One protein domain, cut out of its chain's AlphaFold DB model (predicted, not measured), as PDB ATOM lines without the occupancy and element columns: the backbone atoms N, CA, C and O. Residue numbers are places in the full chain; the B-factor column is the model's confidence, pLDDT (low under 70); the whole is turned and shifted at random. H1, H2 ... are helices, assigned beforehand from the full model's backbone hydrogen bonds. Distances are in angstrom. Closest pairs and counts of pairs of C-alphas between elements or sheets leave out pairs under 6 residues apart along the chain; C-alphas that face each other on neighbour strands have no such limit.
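AT A GLANCE: This is residues 55 to 197 of the 198 residues of an uncharacterized protein of Algoriphagus yeomjeoni (UniProt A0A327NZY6). This is a long, thin rod built along one long helix, H3, with H1 and H2 following one another along its length. H2 and H3 fold back on each other as a helical hairpin at one end; toward the other end H5 packs beside H1, near the last part of H3, and the short H4 sits by them. The printed part has 143 residues, with five named helices in the order H1, H2, H3, H4, H5 and no named strand; its class is all helix. It is extended, with a radius of gyration of the C-alphas of 26.9 A, and spans 89 by 23 by 18 A.

IN THESE COORDINATES: Find C-alpha 118 at (196.984, 200.572, 177.187); from there H3, residues 118 to 160, runs 62.1 A to C-alpha 160 at (188.510, 139.051, 175.880). Before it come H1, residues 57 to 83, 38.3 A long, and H2, residues 88 to 111, 34.3 A long. After it look for H4, residues 163 to 166, 4.9 A long, and then H5, residues 176 to 195, 28.6 A long, which ends at C-alpha 195 at (196.637, 147.461, 166.358).

HOW THE PARTS SIT: Start at H3, which touches H2 with residues 124 to 138 alone. In this hairpin the C-alphas of Ile 98 and Val 131 are the closest, 6.0 A apart, and the helices run opposite ways at a steep tilt of 35.1 degrees, only just past shallow. With residues 149 to 159 alone H3 only just touches H1, with 3 pairs of C-alphas within 8 A, the closest those of Leu 78 and Val 152 at 6.3 A; they run opposite ways at a shallow tilt of 25 degrees. H1 touches H5, the closest C-alphas being those of Ala 72 and Leu 185, 6.4 A apart, the same way at a shallow tilt of 28 degrees. H1, H3 and H5 form an up and down bundle, each running against the one before it. With residues 64 to 68 alone H1 only just touches H4, also with 3 pairs, the closest C-alphas being those of Val 64 and Leu 164 at 7.0 A. H2 is apart from H1, H4 and H5. In H1, H2, H3 and H5 every O i to N i+4 pair is within hydrogen-bond range; H4 is too short for such a pair.

THE WHOLE: The two C-alphas farthest apart are those of Gly 114 and Leu 174, at 89.4 A. The printed part has no cut and no long link. Residues 55 to 60 and 106 to 123 stand free. The mean pLDDT of the printed part is 79.8; look for values under 70 at residues 55 to 61, 112 to 115, 163 and 165 to 178.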
ATOM      1  N   LYS A  55     170.559 122.770 180.459       54.06
ATOM      2  CA  LYS A  55     170.143 123.371 179.183       54.06
ATOM      3  C   LYS A  55     170.589 122.513 178.014       54.06
ATOM      4  O   LYS A  55     171.776 122.276 177.849       54.06
ATOM      5  N   THR A  56     169.631 122.134 177.172       60.69
ATOM      6  CA  THR A  56     169.887 121.327 175.976       60.69
ATOM      7  C   THR A  56     170.923 121.988 175.069       60.69
ATOM      8  O   THR A  56     170.911 123.206 174.853       60.69
ATOM      9  N   SER A  57     171.804 121.175 174.490       63.16
ATOM     10  CA  SER A  57     172.972 121.646 173.741       63.16
ATOM     11  C   SER A  57     172.619 122.583 172.586       63.16
ATOM     12  O   SER A  57     173.360 123.524 172.329       63.16
ATOM     13  N   GLY A  58     171.452 122.422 171.948       67.25
ATOM     14  CA  GLY A  58     170.950 123.346 170.920       67.25
ATOM     15  C   GLY A  58     170.626 124.759 171.433       67.25
ATOM     16  O   GLY A  58     170.867 125.742 170.729       67.25
ATOM     17  N   ALA A  59     170.150 124.899 172.675       69.25
ATOM     18  CA  ALA A  59     169.921 126.204 173.302       69.25
ATOM     19  C   ALA A  59     171.243 126.895 173.685       69.25
ATOM     20  O   ALA A  59     171.354 128.122 173.595       69.25
ATOM     21  N   ILE A  60     172.262 126.114 174.061       68.38
ATOM     22  CA  ILE A  60     173.634 126.603 174.265       68.38
ATOM     23  C   ILE A  60     174.238 127.025 172.916       68.38
ATOM     24  O   ILE A  60     174.735 128.143 172.799       68.38
ATOM     25  N   LEU A  61     174.116 126.189 171.882       68.62
ATOM     26  CA  LEU A  61     174.619 126.434 170.527       68.62
ATOM     27  C   LEU A  61     174.052 127.732 169.933       68.62
ATOM     28  O   LEU A  61     174.810 128.602 169.515       68.62
ATOM     29  N   SER A  62     172.728 127.910 169.981       73.94
ATOM     30  CA  SER A  62     172.058 129.132 169.517       73.94
ATOM     31  C   SER A  62     172.538 130.376 170.277       73.94
ATOM     32  O   SER A  62     172.811 131.414 169.668       73.94
ATOM     33  N   ARG A  63     172.739 130.272 171.599       75.31
ATOM     34  CA  ARG A  63     173.314 131.354 172.414       75.31
ATOM     35  C   ARG A  63     174.758 131.682 172.012       75.31
ATOM     36  O   ARG A  63     175.103 132.860 172.010       75.31
ATOM     37  N   VAL A  64     175.582 130.689 171.667       73.56
ATOM     38  CA  VAL A  64     176.958 130.905 171.181       73.56
ATOM     39  C   VAL A  64     176.957 131.590 169.814       73.56
ATOM     40  O   VAL A  64     177.645 132.594 169.667       73.56
ATOM     41  N   ILE A  65     176.143 131.127 168.857       75.88
ATOM     42  CA  ILE A  65     176.046 131.716 167.505       75.88
ATOM     43  C   ILE A  65     175.644 133.195 167.580       75.88
ATOM     44  O   ILE A  65     176.372 134.054 167.089       75.88
ATOM     45  N   ASN A  66     174.536 133.513 168.261       80.50
ATOM     46  CA  ASN A  66     174.059 134.898 168.406       80.50
ATOM     47  C   ASN A  66     175.118 135.813 169.048       80.50
ATOM     48  O   ASN A  66     175.233 136.990 168.704       80.50
ATOM     49  N   LYS A  67     175.912 135.279 169.983       80.25
ATOM     50  CA  LYS A  67     176.958 136.027 170.685       80.25
ATOM     51  C   LYS A  67     178.224 136.202 169.837       80.25
ATOM     52  O   LYS A  67     178.786 137.291 169.832       80.25
ATOM     53  N   ALA A  68     178.621 135.186 169.071       77.81
ATOM     54  CA  ALA A  68     179.719 135.272 168.109       77.81
ATOM     55  C   ALA A  68     179.402 136.259 166.972       77.81
ATOM     56  O   ALA A  68     180.241 137.092 166.642       77.81
ATOM     57  N   GLN A  69     178.178 136.229 166.436       83.31
ATOM     58  CA  GLN A  69     177.701 137.187 165.430       83.31
ATOM     59  C   GLN A  69     177.700 138.623 165.966       83.31
ATOM     60  O   GLN A  69     178.187 139.533 165.294       83.31
ATOM     61  N   ARG A  70     177.224 138.829 167.203       86.56
ATOM     62  CA  ARG A  70     177.305 140.134 167.865       86.56
ATOM     63  C   ARG A  70     178.754 140.600 168.028       86.56
ATOM     64  O   ARG A  70     179.055 141.723 167.652       86.56
ATOM     65  N   TYR A  71     179.657 139.753 168.521       84.06
ATOM     66  CA  TYR A  71     181.064 140.132 168.663       84.06
ATOM     67  C   TYR A  71     181.769 140.351 167.316       84.06
ATOM     68  O   TYR A  71     182.660 141.188 167.243       84.06
ATOM     69  N   ALA A  72     181.360 139.686 166.231       80.44
ATOM     70  CA  ALA A  72     181.864 139.990 164.892       80.44
ATOM     71  C   ALA A  72     181.447 141.401 164.429       80.44
ATOM     72  O   ALA A  72     182.251 142.110 163.823       80.44
ATOM     73  N   TYR A  73     180.225 141.834 164.761       86.50
ATOM     74  CA  TYR A  73     179.776 143.213 164.545       86.50
ATOM     75  C   TYR A  73     180.523 144.207 165.449       86.50
ATOM     76  O   TYR A  73     181.097 145.171 164.942       86.50
ATOM     77  N   ASP A  74     180.589 143.942 166.759       86.06
ATOM     78  CA  ASP A  74     181.259 144.806 167.740       86.06
ATOM     79  C   ASP A  74     182.758 144.984 167.392       86.06
ATOM     80  O   ASP A  74     183.266 146.102 167.412       86.06
ATOM     81  N   LEU A  75     183.470 143.922 166.987       85.44
ATOM     82  CA  LEU A  75     184.871 143.999 166.533       85.44
ATOM     83  C   LEU A  75     185.030 144.769 165.210       85.44
ATOM     84  O   LEU A  75     186.035 145.455 165.029       85.44
ATOM     85  N   SER A  76     184.053 144.702 164.301       84.81
ATOM     86  CA  SER A  76     184.052 145.513 163.074       84.81
ATOM     87  C   SER A  76     183.891 147.009 163.393       84.81
ATOM     88  O   SER A  76     184.644 147.837 162.879       84.81
ATOM     89  N   GLU A  77     182.987 147.352 164.320       87.75
ATOM     90  CA  GLU A  77     182.818 148.714 164.854       87.75
ATOM     91  C   GLU A  77     184.118 149.232 165.500       87.75
ATOM     92  O   GLU A  77     184.523 150.368 165.242       87.75
ATOM     93  N   LEU A  78     184.798 148.400 166.303       86.81
ATOM     94  CA  LEU A  78     186.093 148.743 166.907       86.81
ATOM     95  C   LEU A  78     187.179 148.990 165.852       86.81
ATOM     96  O   LEU A  78     187.900 149.983 165.941       86.81
ATOM     97  N   ASN A  79     187.287 148.117 164.848       84.44
ATOM     98  CA  ASN A  79     188.312 148.210 163.809       84.44
ATOM     99  C   ASN A  79     188.179 149.496 162.975       84.44
ATOM    100  O   ASN A  79     189.180 150.148 162.689       84.44
ATOM    101  N   ILE A  80     186.948 149.899 162.639       86.75
ATOM    102  CA  ILE A  80     186.678 151.165 161.934       86.75
ATOM    103  C   ILE A  80     187.129 152.363 162.785       86.75
ATOM    104  O   ILE A  80     187.812 153.251 162.279       86.75
ATOM    105  N   LYS A  81     186.815 152.365 164.087       85.19
ATOM    106  CA  LYS A  81     187.176 153.454 165.017       85.19
ATOM    107  C   LYS A  81     188.678 153.561 165.289       85.19
ATOM    108  O   LYS A  81     189.176 154.663 165.518       85.19
ATOM    109  N   LEU A  82     189.410 152.447 165.245       83.38
ATOM    110  CA  LEU A  82     190.876 152.450 165.300       83.38
ATOM    111  C   LEU A  82     191.488 152.985 164.005       83.38
ATOM    112  O   LEU A  82     192.334 153.876 164.074       83.38
ATOM    113  N   ALA A  83     191.015 152.506 162.849       82.94
ATOM    114  CA  ALA A  83     191.494 152.924 161.530       82.94
ATOM    115  C   ALA A  83     191.217 154.408 161.204       82.94
ATOM    116  O   ALA A  83     191.922 154.999 160.388       82.94
ATOM    117  N   GLU A  84     190.219 155.021 161.844       82.12
ATOM    118  CA  GLU A  84     190.000 156.469 161.820       82.12
ATOM    119  C   GLU A  84     191.150 157.195 162.543       82.12
ATOM    120  O   GLU A  84     191.183 157.294 163.770       82.12
ATOM    121  N   ALA A  85     192.130 157.685 161.781       74.75
ATOM    122  CA  ALA A  85     193.254 158.451 162.309       74.75
ATOM    123  C   ALA A  85     192.828 159.870 162.729       74.75
ATOM    124  O   ALA A  85     192.035 160.523 162.054       74.75
ATOM    125  N   MET A  86     193.408 160.381 163.819       79.25
ATOM    126  CA  MET A  86     193.240 161.785 164.211       79.25
ATOM    127  C   MET A  86     193.987 162.687 163.219       79.25
ATOM    128  O   MET A  86     195.191 162.509 163.027       79.25
ATOM    129  N   ASP A  87     193.305 163.670 162.619       78.50
ATOM    130  CA  ASP A  87     193.958 164.642 161.734       78.50
ATOM    131  C   ASP A  87     194.876 165.582 162.530       78.50
ATOM    132  O   ASP A  87     194.448 166.562 163.143       78.50
ATOM    133  N   THR A  88     196.169 165.269 162.501       84.94
ATOM    134  CA  THR A  88     197.226 166.065 163.125       84.94
ATOM    135  C   THR A  88     197.675 167.247 162.264       84.94
ATOM    136  O   THR A  88     198.463 168.059 162.747       84.94
ATOM    137  N   THR A  89     197.184 167.396 161.028       85.69
ATOM    138  CA  THR A  89     197.647 168.417 160.070       85.69
ATOM    139  C   THR A  89     197.252 169.821 160.531       85.69
ATOM    140  O   THR A  89     198.119 170.647 160.821       85.69
ATOM    141  N   ASP A  90     195.945 170.049 160.710       83.25
ATOM    142  CA  ASP A  90     195.361 171.281 161.267       83.25
ATOM    143  C   ASP A  90     195.924 171.597 162.668       83.25
ATOM    144  O   ASP A  90     196.234 172.744 162.993       83.25
ATOM    145  N   MET A  91     196.132 170.564 163.489       84.81
ATOM    146  CA  MET A  91     196.669 170.706 164.847       84.81
ATOM    147  C   MET A  91     198.145 171.138 164.838       84.81
ATOM    148  O   MET A  91     198.538 171.991 165.633       84.81
ATOM    149  N   SER A  92     198.959 170.594 163.929       88.31
ATOM    150  CA  SER A  92     200.380 170.931 163.773       88.31
ATOM    151  C   SER A  92     200.575 172.380 163.314       88.31
ATOM    152  O   SER A  92     201.371 173.116 163.906       88.31
ATOM    153  N   GLU A  93     199.796 172.829 162.325       87.81
ATOM    154  CA  GLU A  93     199.839 174.214 161.838       87.81
ATOM    155  C   GLU A  93     199.438 175.213 162.937       87.81
ATOM    156  O   GLU A  93     200.181 176.162 163.218       87.81
ATOM    157  N   ARG A  94     198.329 174.961 163.646       85.12
ATOM    158  CA  ARG A  94     197.885 175.802 164.772       85.12
ATOM    159  C   ARG A  94     198.908 175.851 165.905       85.12
ATOM    160  O   ARG A  94     199.214 176.938 166.396       85.12
ATOM    161  N   LEU A  95     199.492 174.714 166.295       86.62
ATOM    162  CA  LEU A  95     200.537 174.668 167.329       86.62
ATOM    163  C   LEU A  95     201.795 175.445 166.918       86.62
ATOM    164  O   LEU A  95     202.402 176.114 167.761       86.62
ATOM    165  N   ALA A  96     202.177 175.422 165.638       88.38
ATOM    166  CA  ALA A  96     203.281 176.235 165.130       88.38
ATOM    167  C   ALA A  96     202.973 177.742 165.229       88.38
ATOM    168  O   ALA A  96     203.817 178.510 165.702       88.38
ATOM    169  N   ILE A  97     201.755 178.161 164.865       85.81
ATOM    170  CA  ILE A  97     201.289 179.552 164.995       85.81
ATOM    171  C   ILE A  97     201.287 179.987 166.469       85.81
ATOM    172  O   ILE A  97     201.903 181.004 166.799       85.81
ATOM    173  N   ILE A  98     200.692 179.194 167.366       87.38
ATOM    174  CA  ILE A  98     200.681 179.420 168.825       87.38
ATOM    175  C   ILE A  98     202.106 179.616 169.364       87.38
ATOM    176  O   ILE A  98     202.375 180.572 170.091       87.38
ATOM    177  N   ASN A  99     203.048 178.760 168.964       88.00
ATOM    178  CA  ASN A  99     204.449 178.810 169.393       88.00
ATOM    179  C   ASN A  99     205.162 180.089 168.902       88.00
ATOM    180  O   ASN A  99     205.877 180.741 169.669       88.00
ATOM    181  N   ILE A 100     204.928 180.500 167.650       88.81
ATOM    182  CA  ILE A 100     205.449 181.760 167.089       88.81
ATOM    183  C   ILE A 100     204.865 182.973 167.827       88.81
ATOM    184  O   ILE A 100     205.604 183.906 168.154       88.81
ATOM    185  N   VAL A 101     203.561 182.965 168.112       85.88
ATOM    186  CA  VAL A 101     202.876 184.042 168.838       85.88
ATOM    187  C   VAL A 101     203.395 184.141 170.274       85.88
ATOM    188  O   VAL A 101     203.846 185.214 170.673       85.88
ATOM    189  N   ALA A 102     203.451 183.035 171.019       85.12
ATOM    190  CA  ALA A 102     203.967 182.996 172.388       85.12
ATOM    191  C   ALA A 102     205.430 183.473 172.487       85.12
ATOM    192  O   ALA A 102     205.778 184.228 173.397       85.12
ATOM    193  N   LYS A 103     206.285 183.113 171.516       86.69
ATOM    194  CA  LYS A 103     207.662 183.630 171.419       86.69
ATOM    195  C   LYS A 103     207.701 185.140 171.187       86.69
ATOM    196  O   LYS A 103     208.439 185.831 171.884       86.69
ATOM    197  N   ARG A 104     206.898 185.667 170.254       83.31
ATOM    198  CA  ARG A 104     206.810 187.116 169.985       83.31
ATOM    199  C   ARG A 104     206.312 187.893 171.203       83.31
ATOM    200  O   ARG A 104     206.890 188.929 171.520       83.31
ATOM    201  N   VAL A 105     205.296 187.370 171.895       82.75
ATOM    202  CA  VAL A 105     204.791 187.911 173.167       82.75
ATOM    203  C   VAL A 105     205.919 187.980 174.188       82.75
ATOM    204  O   VAL A 105     206.238 189.067 174.664       82.75
ATOM    205  N   LYS A 106     206.581 186.847 174.460       83.31
ATOM    206  CA  LYS A 106     207.689 186.758 175.417       83.31
ATOM    207  C   LYS A 106     208.794 187.775 175.107       83.31
ATOM    208  O   LYS A 106     209.071 188.633 175.937       83.31
ATOM    209  N   THR A 107     209.366 187.733 173.901       83.62
ATOM    210  CA  THR A 107     210.467 188.628 173.507       83.62
ATOM    211  C   THR A 107     210.080 190.104 173.598       83.62
ATOM    212  O   THR A 107     210.923 190.927 173.952       83.62
ATOM    213  N   LYS A 108     208.824 190.471 173.303       76.44
ATOM    214  CA  LYS A 108     208.392 191.873 173.370       76.44
ATOM    215  C   LYS A 108     208.151 192.347 174.808       76.44
ATOM    216  O   LYS A 108     208.584 193.445 175.146       76.44
ATOM    217  N   THR A 109     207.570 191.508 175.666       75.81
ATOM    218  CA  THR A 109     207.434 191.780 177.109       75.81
ATOM    219  C   THR A 109     208.797 191.885 177.804       75.81
ATOM    220  O   THR A 109     208.980 192.744 178.661       75.81
ATOM    221  N   GLU A 110     209.775 191.065 177.408       79.19
ATOM    222  CA  GLU A 110     211.144 191.093 177.951       79.19
ATOM    223  C   GLU A 110     211.966 192.320 177.511       79.19
ATOM    224  O   GLU A 110     212.958 192.639 178.162       79.19
ATOM    225  N   SER A 111     211.584 193.012 176.427       72.94
ATOM    226  CA  SER A 111     212.393 194.087 175.820       72.94
ATOM    227  C   SER A 111     211.802 195.498 175.895       72.94
ATOM    228  O   SER A 111     212.545 196.451 175.674       72.94
ATOM    229  N   ASP A 112     210.510 195.664 176.198       64.44
ATOM    230  CA  ASP A 112     209.812 196.962 176.090       64.44
ATOM    231  C   ASP A 112     209.101 197.392 177.389       64.44
ATOM    232  O   ASP A 112     208.033 198.003 177.383       64.44
ATOM    233  N   SER A 113     209.701 197.057 178.535       61.66
ATOM    234  CA  SER A 113     209.125 197.235 179.880       61.66
ATOM    235  C   SER A 113     208.898 198.690 180.325       61.66
ATOM    236  O   SER A 113     208.279 198.910 181.364       61.66
ATOM    237  N   GLY A 114     209.377 199.683 179.567       64.44
ATOM    238  CA  GLY A 114     209.298 201.099 179.941       64.44
ATOM    239  C   GLY A 114     207.974 201.800 179.607       64.44
ATOM    240  O   GLY A 114     207.515 202.616 180.401       64.44
ATOM    241  N   TYR A 115     207.364 201.517 178.446       64.81
ATOM    242  CA  TYR A 115     206.266 202.340 177.897       64.81
ATOM    243  C   TYR A 115     205.220 201.538 177.095       64.81
ATOM    244  O   TYR A 115     204.922 201.839 175.938       64.81
ATOM    245  N   LEU A 116     204.601 200.529 177.717       71.06
ATOM    246  CA  LEU A 116     203.498 199.788 177.094       71.06
ATOM    247  C   LEU A 116     202.197 200.614 177.068       71.06
ATOM    248  O   LEU A 116     201.647 200.989 178.101       71.06
ATOM    249  N   ASN A 117     201.672 200.875 175.869       77.56
ATOM    250  CA  ASN A 117     200.406 201.586 175.674       77.56
ATOM    251  C   ASN A 117     199.203 200.716 176.104       77.56
ATOM    252  O   ASN A 117     199.144 199.535 175.771       77.56
ATOM    253  N   HIS A 118     198.193 201.295 176.760       79.88
ATOM    254  CA  HIS A 118     196.984 200.572 177.187       79.88
ATOM    255  C   HIS A 118     196.268 199.821 176.042       79.88
ATOM    256  O   HIS A 118     195.849 198.679 176.223       79.88
ATOM    257  N   ARG A 119     196.214 200.391 174.827       80.19
ATOM    258  CA  ARG A 119     195.652 199.712 173.644       80.19
ATOM    259  C   ARG A 119     196.489 198.504 173.203       80.19
ATOM    260  O   ARG A 119     195.935 197.551 172.663       80.19
ATOM    261  N   TYR A 120     197.802 198.536 173.430       81.12
ATOM    262  CA  TYR A 120     198.679 197.388 173.193       81.12
ATOM    263  C   TYR A 120     198.448 196.294 174.243       81.12
ATOM    264  O   TYR A 120     198.335 195.134 173.867       81.12
ATOM    265  N   LEU A 121     198.272 196.654 175.521       81.75
ATOM    266  CA  LEU A 121     197.932 195.694 176.582       81.75
ATOM    267  C   LEU A 121     196.616 194.952 176.284       81.75
ATOM    268  O   LEU A 121     196.617 193.727 176.282       81.75
ATOM    269  N   ILE A 122     195.544 195.664 175.910       85.06
ATOM    270  CA  ILE A 122     194.266 195.044 175.491       85.06
ATOM    271  C   ILE A 122     194.455 194.160 174.243       85.06
ATOM    272  O   ILE A 122     193.889 193.074 174.139       85.06
ATOM    273  N   GLY A 123     195.258 194.604 173.269       83.69
ATOM    274  CA  GLY A 123     195.568 193.806 172.078       83.69
ATOM    275  C   GLY A 123     196.297 192.498 172.407       83.69
ATOM    276  O   GLY A 123     196.025 191.473 171.787       83.69
ATOM    277  N   MET A 124     197.187 192.531 173.398       82.38
ATOM    278  CA  MET A 124     197.932 191.375 173.896       82.38
ATOM    279  C   MET A 124     197.057 190.437 174.733       82.38
ATOM    280  O   MET A 124     197.167 189.228 174.577       82.38
ATOM    281  N   GLU A 125     196.164 190.976 175.563       85.25
ATOM    282  CA  GLU A 125     195.175 190.217 176.341       85.25
ATOM    283  C   GLU A 125     194.236 189.417 175.426       85.25
ATOM    284  O   GLU A 125     194.144 188.197 175.555       85.25
ATOM    285  N   ASN A 126     193.642 190.069 174.419       86.94
ATOM    286  CA  ASN A 126     192.806 189.401 173.414       86.94
ATOM    287  C   ASN A 126     193.574 188.305 172.654       86.94
ATOM    288  O   ASN A 126     193.064 187.205 172.464       86.94
ATOM    289  N   LEU A 127     194.816 188.590 172.248       85.75
ATOM    290  CA  LEU A 127     195.686 187.641 171.545       85.75
ATOM    291  C   LEU A 127     196.073 186.441 172.424       85.75
ATOM    292  O   LEU A 127     196.154 185.323 171.918       85.75
ATOM    293  N   VAL A 128     196.286 186.647 173.728       86.31
ATOM    294  CA  VAL A 128     196.517 185.559 174.688       86.31
ATOM    295  C   VAL A 128     195.244 184.736 174.882       86.31
ATOM    296  O   VAL A 128     195.350 183.514 174.870       86.31
ATOM    297  N   SER A 129     194.060 185.360 174.965       88.56
ATOM    298  CA  SER A 129     192.781 184.629 174.992       88.56
ATOM    299  C   SER A 129     192.644 183.730 173.769       88.56
ATOM    300  O   SER A 129     192.546 182.522 173.931       88.56
ATOM    301  N   THR A 130     192.775 184.269 172.549       88.31
ATOM    302  CA  THR A 130     192.658 183.472 171.313       88.31
ATOM    303  C   THR A 130     193.648 182.301 171.267       88.31
ATOM    304  O   THR A 130     193.305 181.216 170.806       88.31
ATOM    305  N   VAL A 131     194.873 182.486 171.774       87.94
ATOM    306  CA  VAL A 131     195.878 181.414 171.888       87.94
ATOM    307  C   VAL A 131     195.480 180.352 172.921       87.94
ATOM    308  O   VAL A 131     195.726 179.168 172.692       87.94
ATOM    309  N   VAL A 132     194.868 180.749 174.040       89.88
ATOM    310  CA  VAL A 132     194.315 179.826 175.043       89.88
ATOM    311  C   VAL A 132     193.118 179.066 174.473       89.88
ATOM    312  O   VAL A 132     193.093 177.847 174.591       89.88
ATOM    313  N   ASP A 133     192.198 179.744 173.785       90.56
ATOM    314  CA  ASP A 133     191.001 179.158 173.174       90.56
ATOM    315  C   ASP A 133     191.368 178.097 172.115       90.56
ATOM    316  O   ASP A 133     190.879 176.964 172.162       90.56
ATOM    317  N   GLU A 134     192.296 178.415 171.205       88.06
ATOM    318  CA  GLU A 134     192.833 177.476 170.204       88.06
ATOM    319  C   GLU A 134     193.566 176.290 170.860       88.06
ATOM    320  O   GLU A 134     193.355 175.134 170.485       88.06
ATOM    321  N   ASN A 135     194.385 176.537 171.889       89.00
ATOM    322  CA  ASN A 135     195.062 175.469 172.628       89.00
ATOM    323  C   ASN A 135     194.063 174.555 173.368       89.00
ATOM    324  O   ASN A 135     194.215 173.334 173.344       89.00
ATOM    325  N   THR A 136     193.009 175.112 173.970       90.88
ATOM    326  CA  THR A 136     191.923 174.351 174.603       90.88
ATOM    327  C   THR A 136     191.136 173.531 173.576       90.88
ATOM    328  O   THR A 136     190.819 172.372 173.843       90.88
ATOM    329  N   ALA A 137     190.878 174.066 172.379       89.56
ATOM    330  CA  ALA A 137     190.237 173.319 171.295       89.56
ATOM    331  C   ALA A 137     191.093 172.128 170.822       89.56
ATOM    332  O   ALA A 137     190.568 171.033 170.603       89.56
ATOM    333  N   ILE A 138     192.414 172.303 170.725       88.88
ATOM    334  CA  ILE A 138     193.365 171.231 170.388       88.88
ATOM    335  C   ILE A 138     193.419 170.176 171.501       88.88
ATOM    336  O   ILE A 138     193.328 168.984 171.211       88.88
ATOM    337  N   GLN A 139     193.488 170.587 172.771       89.69
ATOM    338  CA  GLN A 139     193.424 169.671 173.918       89.69
ATOM    339  C   GLN A 139     192.114 168.870 173.943       89.69
ATOM    340  O   GLN A 139     192.146 167.668 174.201       89.69
ATOM    341  N   LYS A 140     190.979 169.492 173.598       91.56
ATOM    342  CA  LYS A 140     189.679 168.817 173.494       91.56
ATOM    343  C   LYS A 140     189.673 167.733 172.409       91.56
ATOM    344  O   LYS A 140     189.270 166.616 172.715       91.56
ATOM    345  N   LYS A 141     190.199 168.012 171.205       88.69
ATOM    346  CA  LYS A 141     190.368 166.997 170.138       88.69
ATOM    347  C   LYS A 141     191.203 165.795 170.613       88.69
ATOM    348  O   LYS A 141     190.858 164.651 170.327       88.69
ATOM    349  N   ILE A 142     192.290 166.047 171.354       89.19
ATOM    350  CA  ILE A 142     193.145 164.984 171.918       89.19
ATOM    351  C   ILE A 142     192.365 164.163 172.952       89.19
ATOM    352  O   ILE A 142     192.371 162.936 172.870       89.19
ATOM    353  N   GLN A 143     191.673 164.815 173.891       90.88
ATOM    354  CA  GLN A 143     190.905 164.126 174.930       90.88
ATOM    355  C   GLN A 143     189.789 163.262 174.329       90.88
ATOM    356  O   GLN A 143     189.668 162.098 174.691       90.88
ATOM    357  N   GLU A 144     189.050 163.772 173.341       90.50
ATOM    358  CA  GLU A 144     188.013 163.013 172.626       90.50
ATOM    359  C   GLU A 144     188.571 161.744 171.959       90.50
ATOM    360  O   GLU A 144     187.922 160.695 171.982       90.50
ATOM    361  N   ARG A 145     189.799 161.793 171.418       88.25
ATOM    362  CA  ARG A 145     190.473 160.602 170.876       88.25
ATOM    363  C   ARG A 145     190.958 159.649 171.974       88.25
ATOM    364  O   ARG A 145     190.863 158.438 171.784       88.25
ATOM    365  N   VAL A 146     191.444 160.157 173.108       89.94
ATOM    366  CA  VAL A 146     191.858 159.341 174.268       89.94
ATOM    367  C   VAL A 146     190.661 158.619 174.894       89.94
ATOM    368  O   VAL A 146     190.736 157.413 175.124       89.94
ATOM    369  N   ASP A 147     189.539 159.310 175.091       90.50
ATOM    370  CA  ASP A 147     188.302 158.746 175.648       90.50
ATOM    371  C   ASP A 147     187.720 157.661 174.723       90.50
ATOM    372  O   ASP A 147     187.285 156.599 175.183       90.50
ATOM    373  N   LEU A 148     187.774 157.887 173.403       88.69
ATOM    374  CA  LEU A 148     187.434 156.885 172.391       88.69
ATOM    375  C   LEU A 148     188.336 155.652 172.514       88.69
ATOM    376  O   LEU A 148     187.817 154.539 172.583       88.69
ATOM    377  N   LEU A 149     189.661 155.826 172.573       87.94
ATOM    378  CA  LEU A 149     190.608 154.710 172.676       87.94
ATOM    379  C   LEU A 149     190.446 153.932 173.992       87.94
ATOM    380  O   LEU A 149     190.420 152.703 173.948       87.94
ATOM    381  N   SER A 150     190.221 154.599 175.131       88.75
ATOM    382  CA  SER A 150     189.886 153.917 176.394       88.75
ATOM    383  C   SER A 150     188.606 153.091 176.255       88.75
ATOM    384  O   SER A 150     188.594 151.912 176.597       88.75
ATOM    385  N   THR A 151     187.557 153.661 175.654       89.00
ATOM    386  CA  THR A 151     186.286 152.956 175.405       89.00
ATOM    387  C   THR A 151     186.469 151.740 174.484       89.00
ATOM    388  O   THR A 151     185.790 150.723 174.660       89.00
ATOM    389  N   VAL A 152     187.388 151.803 173.511       87.69
ATOM    390  CA  VAL A 152     187.782 150.637 172.700       87.69
ATOM    391  C   VAL A 152     188.493 149.591 173.561       87.69
ATOM    392  O   VAL A 152     188.115 148.421 173.499       87.69
ATOM    393  N   GLY A 153     189.467 149.994 174.380       86.44
ATOM    394  CA  GLY A 153     190.194 149.108 175.292       86.44
ATOM    395  C   GLY A 153     189.271 148.386 176.278       86.44
ATOM    396  O   GLY A 153     189.368 147.169 176.436       86.44
ATOM    397  N   ASP A 154     188.311 149.095 176.871       87.31
ATOM    398  CA  ASP A 154     187.308 148.532 177.779       87.31
ATOM    399  C   ASP A 154     186.371 147.547 177.060       87.31
ATOM    400  O   ASP A 154     186.151 146.430 177.543       87.31
ATOM    401  N   LYS A 155     185.878 147.898 175.860       85.69
ATOM    402  CA  LYS A 155     185.113 146.970 175.004       85.69
ATOM    403  C   LYS A 155     185.930 145.712 174.682       85.69
ATOM    404  O   LYS A 155     185.415 144.603 174.855       85.69
ATOM    405  N   LEU A 156     187.184 145.860 174.252       85.19
ATOM    406  CA  LEU A 156     188.076 144.755 173.891       85.19
ATOM    407  C   LEU A 156     188.348 143.840 175.093       85.19
ATOM    408  O   LEU A 156     188.186 142.626 174.980       85.19
ATOM    409  N   ASN A 157     188.678 144.410 176.254       84.44
ATOM    410  CA  ASN A 157     188.883 143.669 177.498       84.44
ATOM    411  C   ASN A 157     187.614 142.924 177.933       84.44
ATOM    412  O   ASN A 157     187.697 141.751 178.300       84.44
ATOM    413  N   SER A 158     186.436 143.549 177.823       85.06
ATOM    414  CA  SER A 158     185.164 142.887 178.141       85.06
ATOM    415  C   SER A 158     184.916 141.661 177.250       85.06
ATOM    416  O   SER A 158     184.581 140.594 177.764       85.06
ATOM    417  N   MET A 159     185.184 141.760 175.941       81.69
ATOM    418  CA  MET A 159     185.084 140.631 175.008       81.69
ATOM    419  C   MET A 159     186.127 139.550 175.312       81.69
ATOM    420  O   MET A 159     185.784 138.377 175.404       81.69
ATOM    421  N   LYS A 160     187.383 139.940 175.549       78.38
ATOM    422  CA  LYS A 160     188.510 139.051 175.880       78.38
ATOM    423  C   LYS A 160     188.298 138.281 177.191       78.38
ATOM    424  O   LYS A 160     188.765 137.151 177.310       78.38
ATOM    425  N   SER A 161     187.574 138.871 178.146       78.94
ATOM    426  CA  SER A 161     187.176 138.242 179.414       78.94
ATOM    427  C   SER A 161     185.990 137.274 179.300       78.94
ATOM    428  O   SER A 161     185.687 136.556 180.254       78.94
ATOM    429  N   ASP A 162     185.297 137.246 178.157       78.38
ATOM    430  CA  ASP A 162     184.057 136.497 178.016       78.38
ATOM    431  C   ASP A 162     184.276 134.987 177.823       78.38
ATOM    432  O   ASP A 162     185.139 134.533 177.065       78.38
ATOM    433  N   SER A 163     183.418 134.185 178.460       65.69
ATOM    434  CA  SER A 163     183.492 132.722 178.413       65.69
ATOM    435  C   SER A 163     183.364 132.125 177.007       65.69
ATOM    436  O   SER A 163     183.834 131.008 176.802       65.69
ATOM    437  N   LEU A 164     182.828 132.850 176.016       70.31
ATOM    438  CA  LEU A 164     182.825 132.433 174.608       70.31
ATOM    439  C   LEU A 164     184.240 132.252 174.034       70.31
ATOM    440  O   LEU A 164     184.454 131.381 173.191       70.31
ATOM    441  N   PHE A 165     185.224 133.032 174.488       64.62
ATOM    442  CA  PHE A 165     186.607 132.882 174.030       64.62
ATOM    443  C   PHE A 165     187.357 131.784 174.800       64.62
ATOM    444  O   PHE A 165     188.216 131.122 174.210       64.62
ATOM    445  N   ALA A 166     186.978 131.526 176.057       64.44
ATOM    446  CA  ALA A 166     187.472 130.408 176.870       64.44
ATOM    447  C   ALA A 166     186.845 129.043 176.501       64.44
ATOM    448  O   ALA A 166     187.438 128.000 176.774       64.44
ATOM    449  N   MET A 167     185.673 129.028 175.854       64.31
ATOM    450  CA  MET A 167     185.068 127.813 175.300       64.31
ATOM    451  C   MET A 167     186.014 127.115 174.314       64.31
ATOM    452  O   MET A 167     186.548 127.726 173.378       64.31
ATOM    453  N   THR A 168     186.135 125.801 174.486       61.50
ATOM    454  CA  THR A 168     186.777 124.886 173.538       61.50
ATOM    455  C   THR A 168     185.762 123.807 173.161       61.50
ATOM    456  O   THR A 168     185.099 123.251 174.031       61.50
ATOM    457  N   LEU A 169     185.581 123.519 171.872       61.66
ATOM    458  CA  LEU A 169     184.679 122.441 171.444       61.66
ATOM    459  C   LEU A 169     185.270 121.086 171.858       61.66
ATOM    460  O   LEU A 169     186.453 120.846 171.619       61.66
ATOM    461  N   ARG A 170     184.453 120.205 172.456       59.44
ATOM    462  CA  ARG A 170     184.866 118.836 172.830       59.44
ATOM    463  C   ARG A 170     185.232 118.013 171.598       59.44
ATOM    464  O   ARG A 170     186.183 117.241 171.631       59.44
ATOM    465  N   ASP A 171     184.478 118.217 170.524       56.94
ATOM    466  CA  ASP A 171     184.730 117.663 169.203       56.94
ATOM    467  C   ASP A 171     184.518 118.769 168.158       56.94
ATOM    468  O   ASP A 171     183.434 119.345 168.029       56.94
ATOM    469  N   THR A 172     185.579 119.101 167.425       59.94
ATOM    470  CA  THR A 172     185.569 120.124 166.370       59.94
ATOM    471  C   THR A 172     185.006 119.615 165.041       59.94
ATOM    472  O   THR A 172     184.729 120.430 164.158       59.94
ATOM    473  N   THR A 173     184.801 118.301 164.896       59.22
ATOM    474  CA  THR A 173     184.231 117.655 163.703       59.22
ATOM    475  C   THR A 173     182.703 117.642 163.709       59.22
ATOM    476  O   THR A 173     182.101 117.676 162.638       59.22
ATOM    477  N   LEU A 174     182.066 117.689 164.888       59.75
ATOM    478  CA  LEU A 174     180.602 117.751 165.014       59.75
ATOM    479  C   LEU A 174     180.014 119.099 164.567       59.75
ATOM    480  O   LEU A 174     178.897 119.136 164.053       59.75
ATOM    481  N   VAL A 175     180.738 120.214 164.749       68.19
ATOM    482  CA  VAL A 175     180.266 121.557 164.346       68.19
ATOM    483  C   VAL A 175     181.388 122.403 163.706       68.19
ATOM    484  O   VAL A 175     181.803 123.431 164.255       68.19
ATOM    485  N   PRO A 176     181.891 122.013 162.517       68.38
ATOM    486  CA  PRO A 176     183.066 122.638 161.902       68.38
ATOM    487  C   PRO A 176     182.826 124.100 161.493       68.38
ATOM    488  O   PRO A 176     183.758 124.905 161.527       68.38
ATOM    489  N   ALA A 177     181.583 124.478 161.168       69.19
ATOM    490  CA  ALA A 177     181.218 125.858 160.841       69.19
ATOM    491  C   ALA A 177     181.473 126.814 162.021       69.19
ATOM    492  O   ALA A 177     182.220 127.779 161.876       69.19
ATOM    493  N   ILE A 178     180.956 126.492 163.214       68.94
ATOM    494  CA  ILE A 178     181.149 127.311 164.423       68.94
ATOM    495  C   ILE A 178     182.613 127.299 164.867       68.94
ATOM    496  O   ILE A 178     183.137 128.337 165.263       68.94
ATOM    497  N   ASN A 179     183.315 126.164 164.753       70.69
ATOM    498  CA  ASN A 179     184.760 126.141 164.990       70.69
ATOM    499  C   ASN A 179     185.493 127.120 164.053       70.69
ATOM    500  O   ASN A 179     186.412 127.820 164.473       70.69
ATOM    501  N   THR A 180     185.073 127.214 162.790       77.31
ATOM    502  CA  THR A 180     185.659 128.152 161.826       77.31
ATOM    503  C   THR A 180     185.334 129.602 162.196       77.31
ATOM    504  O   THR A 180     186.260 130.407 162.288       77.31
ATOM    505  N   GLU A 181     184.075 129.934 162.500       72.12
ATOM    506  CA  GLU A 181     183.662 131.277 162.947       72.12
ATOM    507  C   GLU A 181     184.387 131.718 164.227       72.12
ATOM    508  O   GLU A 181     184.962 132.804 164.259       72.12
ATOM    509  N   LEU A 182     184.449 130.869 165.261       75.38
ATOM    510  CA  LEU A 182     185.163 131.167 166.510       75.38
ATOM    511  C   LEU A 182     186.666 131.382 166.278       75.38
ATOM    512  O   LEU A 182     187.270 132.229 166.936       75.38
ATOM    513  N   ASN A 183     187.277 130.664 165.331       79.00
ATOM    514  CA  ASN A 183     188.676 130.882 164.960       79.00
ATOM    515  C   ASN A 183     188.880 132.146 164.106       79.00
ATOM    516  O   ASN A 183     189.921 132.792 164.244       79.00
ATOM    517  N   MET A 184     187.913 132.550 163.273       80.56
ATOM    518  CA  MET A 184     187.939 133.871 162.627       80.56
ATOM    519  C   MET A 184     187.804 134.988 163.668       80.56
ATOM    520  O   MET A 184     188.595 135.927 163.651       80.56
ATOM    521  N   LEU A 185     186.882 134.849 164.624       78.56
ATOM    522  CA  LEU A 185     186.646 135.808 165.706       78.56
ATOM    523  C   LEU A 185     187.884 135.961 166.608       78.56
ATOM    524  O   LEU A 185     188.323 137.078 166.874       78.56
ATOM    525  N   LYS A 186     188.511 134.843 167.009       80.31
ATOM    526  CA  LYS A 186     189.777 134.824 167.768       80.31
ATOM    527  C   LYS A 186     190.932 135.477 166.994       80.31
ATOM    528  O   LYS A 186     191.740 136.178 167.602       80.31
ATOM    529  N   LYS A 187     191.002 135.309 165.666       83.62
ATOM    530  CA  LYS A 187     191.985 136.004 164.811       83.62
ATOM    531  C   LYS A 187     191.704 137.505 164.712       83.62
ATOM    532  O   LYS A 187     192.619 138.282 164.951       83.62
ATOM    533  N   ALA A 188     190.468 137.908 164.419       75.75
ATOM    534  CA  ALA A 188     190.072 139.313 164.305       75.75
ATOM    535  C   ALA A 188     190.320 140.079 165.612       75.75
ATOM    536  O   ALA A 188     190.945 141.137 165.593       75.75
ATOM    537  N   MET A 189     189.932 139.496 166.753       81.75
ATOM    538  CA  MET A 189     190.229 140.054 168.073       81.75
ATOM    539  C   MET A 189     191.739 140.201 168.295       81.75
ATOM    540  O   MET A 189     192.163 141.256 168.744       81.75
ATOM    541  N   LYS A 190     192.565 139.208 167.925       83.75
ATOM    542  CA  LYS A 190     194.031 139.315 168.034       83.75
ATOM    543  C   LYS A 190     194.624 140.402 167.125       83.75
ATOM    544  O   LYS A 190     195.576 141.057 167.532       83.75
ATOM    545  N   THR A 191     194.089 140.605 165.921       82.62
ATOM    546  CA  THR A 191     194.529 141.698 165.036       82.62
ATOM    547  C   THR A 191     194.212 143.063 165.648       82.62
ATOM    548  O   THR A 191     195.064 143.942 165.627       82.62
ATOM    549  N   ILE A 192     193.030 143.233 166.244       79.31
ATOM    550  CA  ILE A 192     192.632 144.492 166.895       79.31
ATOM    551  C   ILE A 192     193.422 144.716 168.199       79.31
ATOM    552  O   ILE A 192     193.863 145.828 168.451       79.31
ATOM    553  N   ASP A 193     193.681 143.660 168.978       79.25
ATOM    554  CA  ASP A 193     194.556 143.668 170.168       79.25
ATOM    555  C   ASP A 193     196.004 144.057 169.805       79.25
ATOM    556  O   ASP A 193     196.667 144.724 170.587       79.25
ATOM    557  N   PHE A 194     196.484 143.704 168.604       81.50
ATOM    558  CA  PHE A 194     197.776 144.163 168.078       81.50
ATOM    559  C   PHE A 194     197.742 145.644 167.664       81.50
ATOM    560  O   PHE A 194     198.558 146.416 168.152       81.50
ATOM    561  N   VAL A 195     196.770 146.064 166.841       80.62
ATOM    562  CA  VAL A 195     196.637 147.461 166.358       80.62
ATOM    563  C   VAL A 195     196.304 148.455 167.488       80.62
ATOM    564  O   VAL A 195     196.485 149.656 167.333       80.62
ATOM    565  N   TYR A 196     195.831 147.975 168.642       75.38
ATOM    566  CA  TYR A 196     195.634 148.780 169.852       75.38
ATOM    567  C   TYR A 196     196.917 148.967 170.694       75.38
ATOM    568  O   TYR A 196     196.949 149.825 171.576       75.38
ATOM    569  N   LEU A 197     197.956 148.155 170.466       76.88
ATOM    570  CA  LEU A 197     199.203 148.134 171.245       76.88
ATOM    571  C   LEU A 197     200.427 148.685 170.483       76.88
ATOM    572  O   LEU A 197     201.523 148.685 171.047       76.88
TER     573      LEU A 197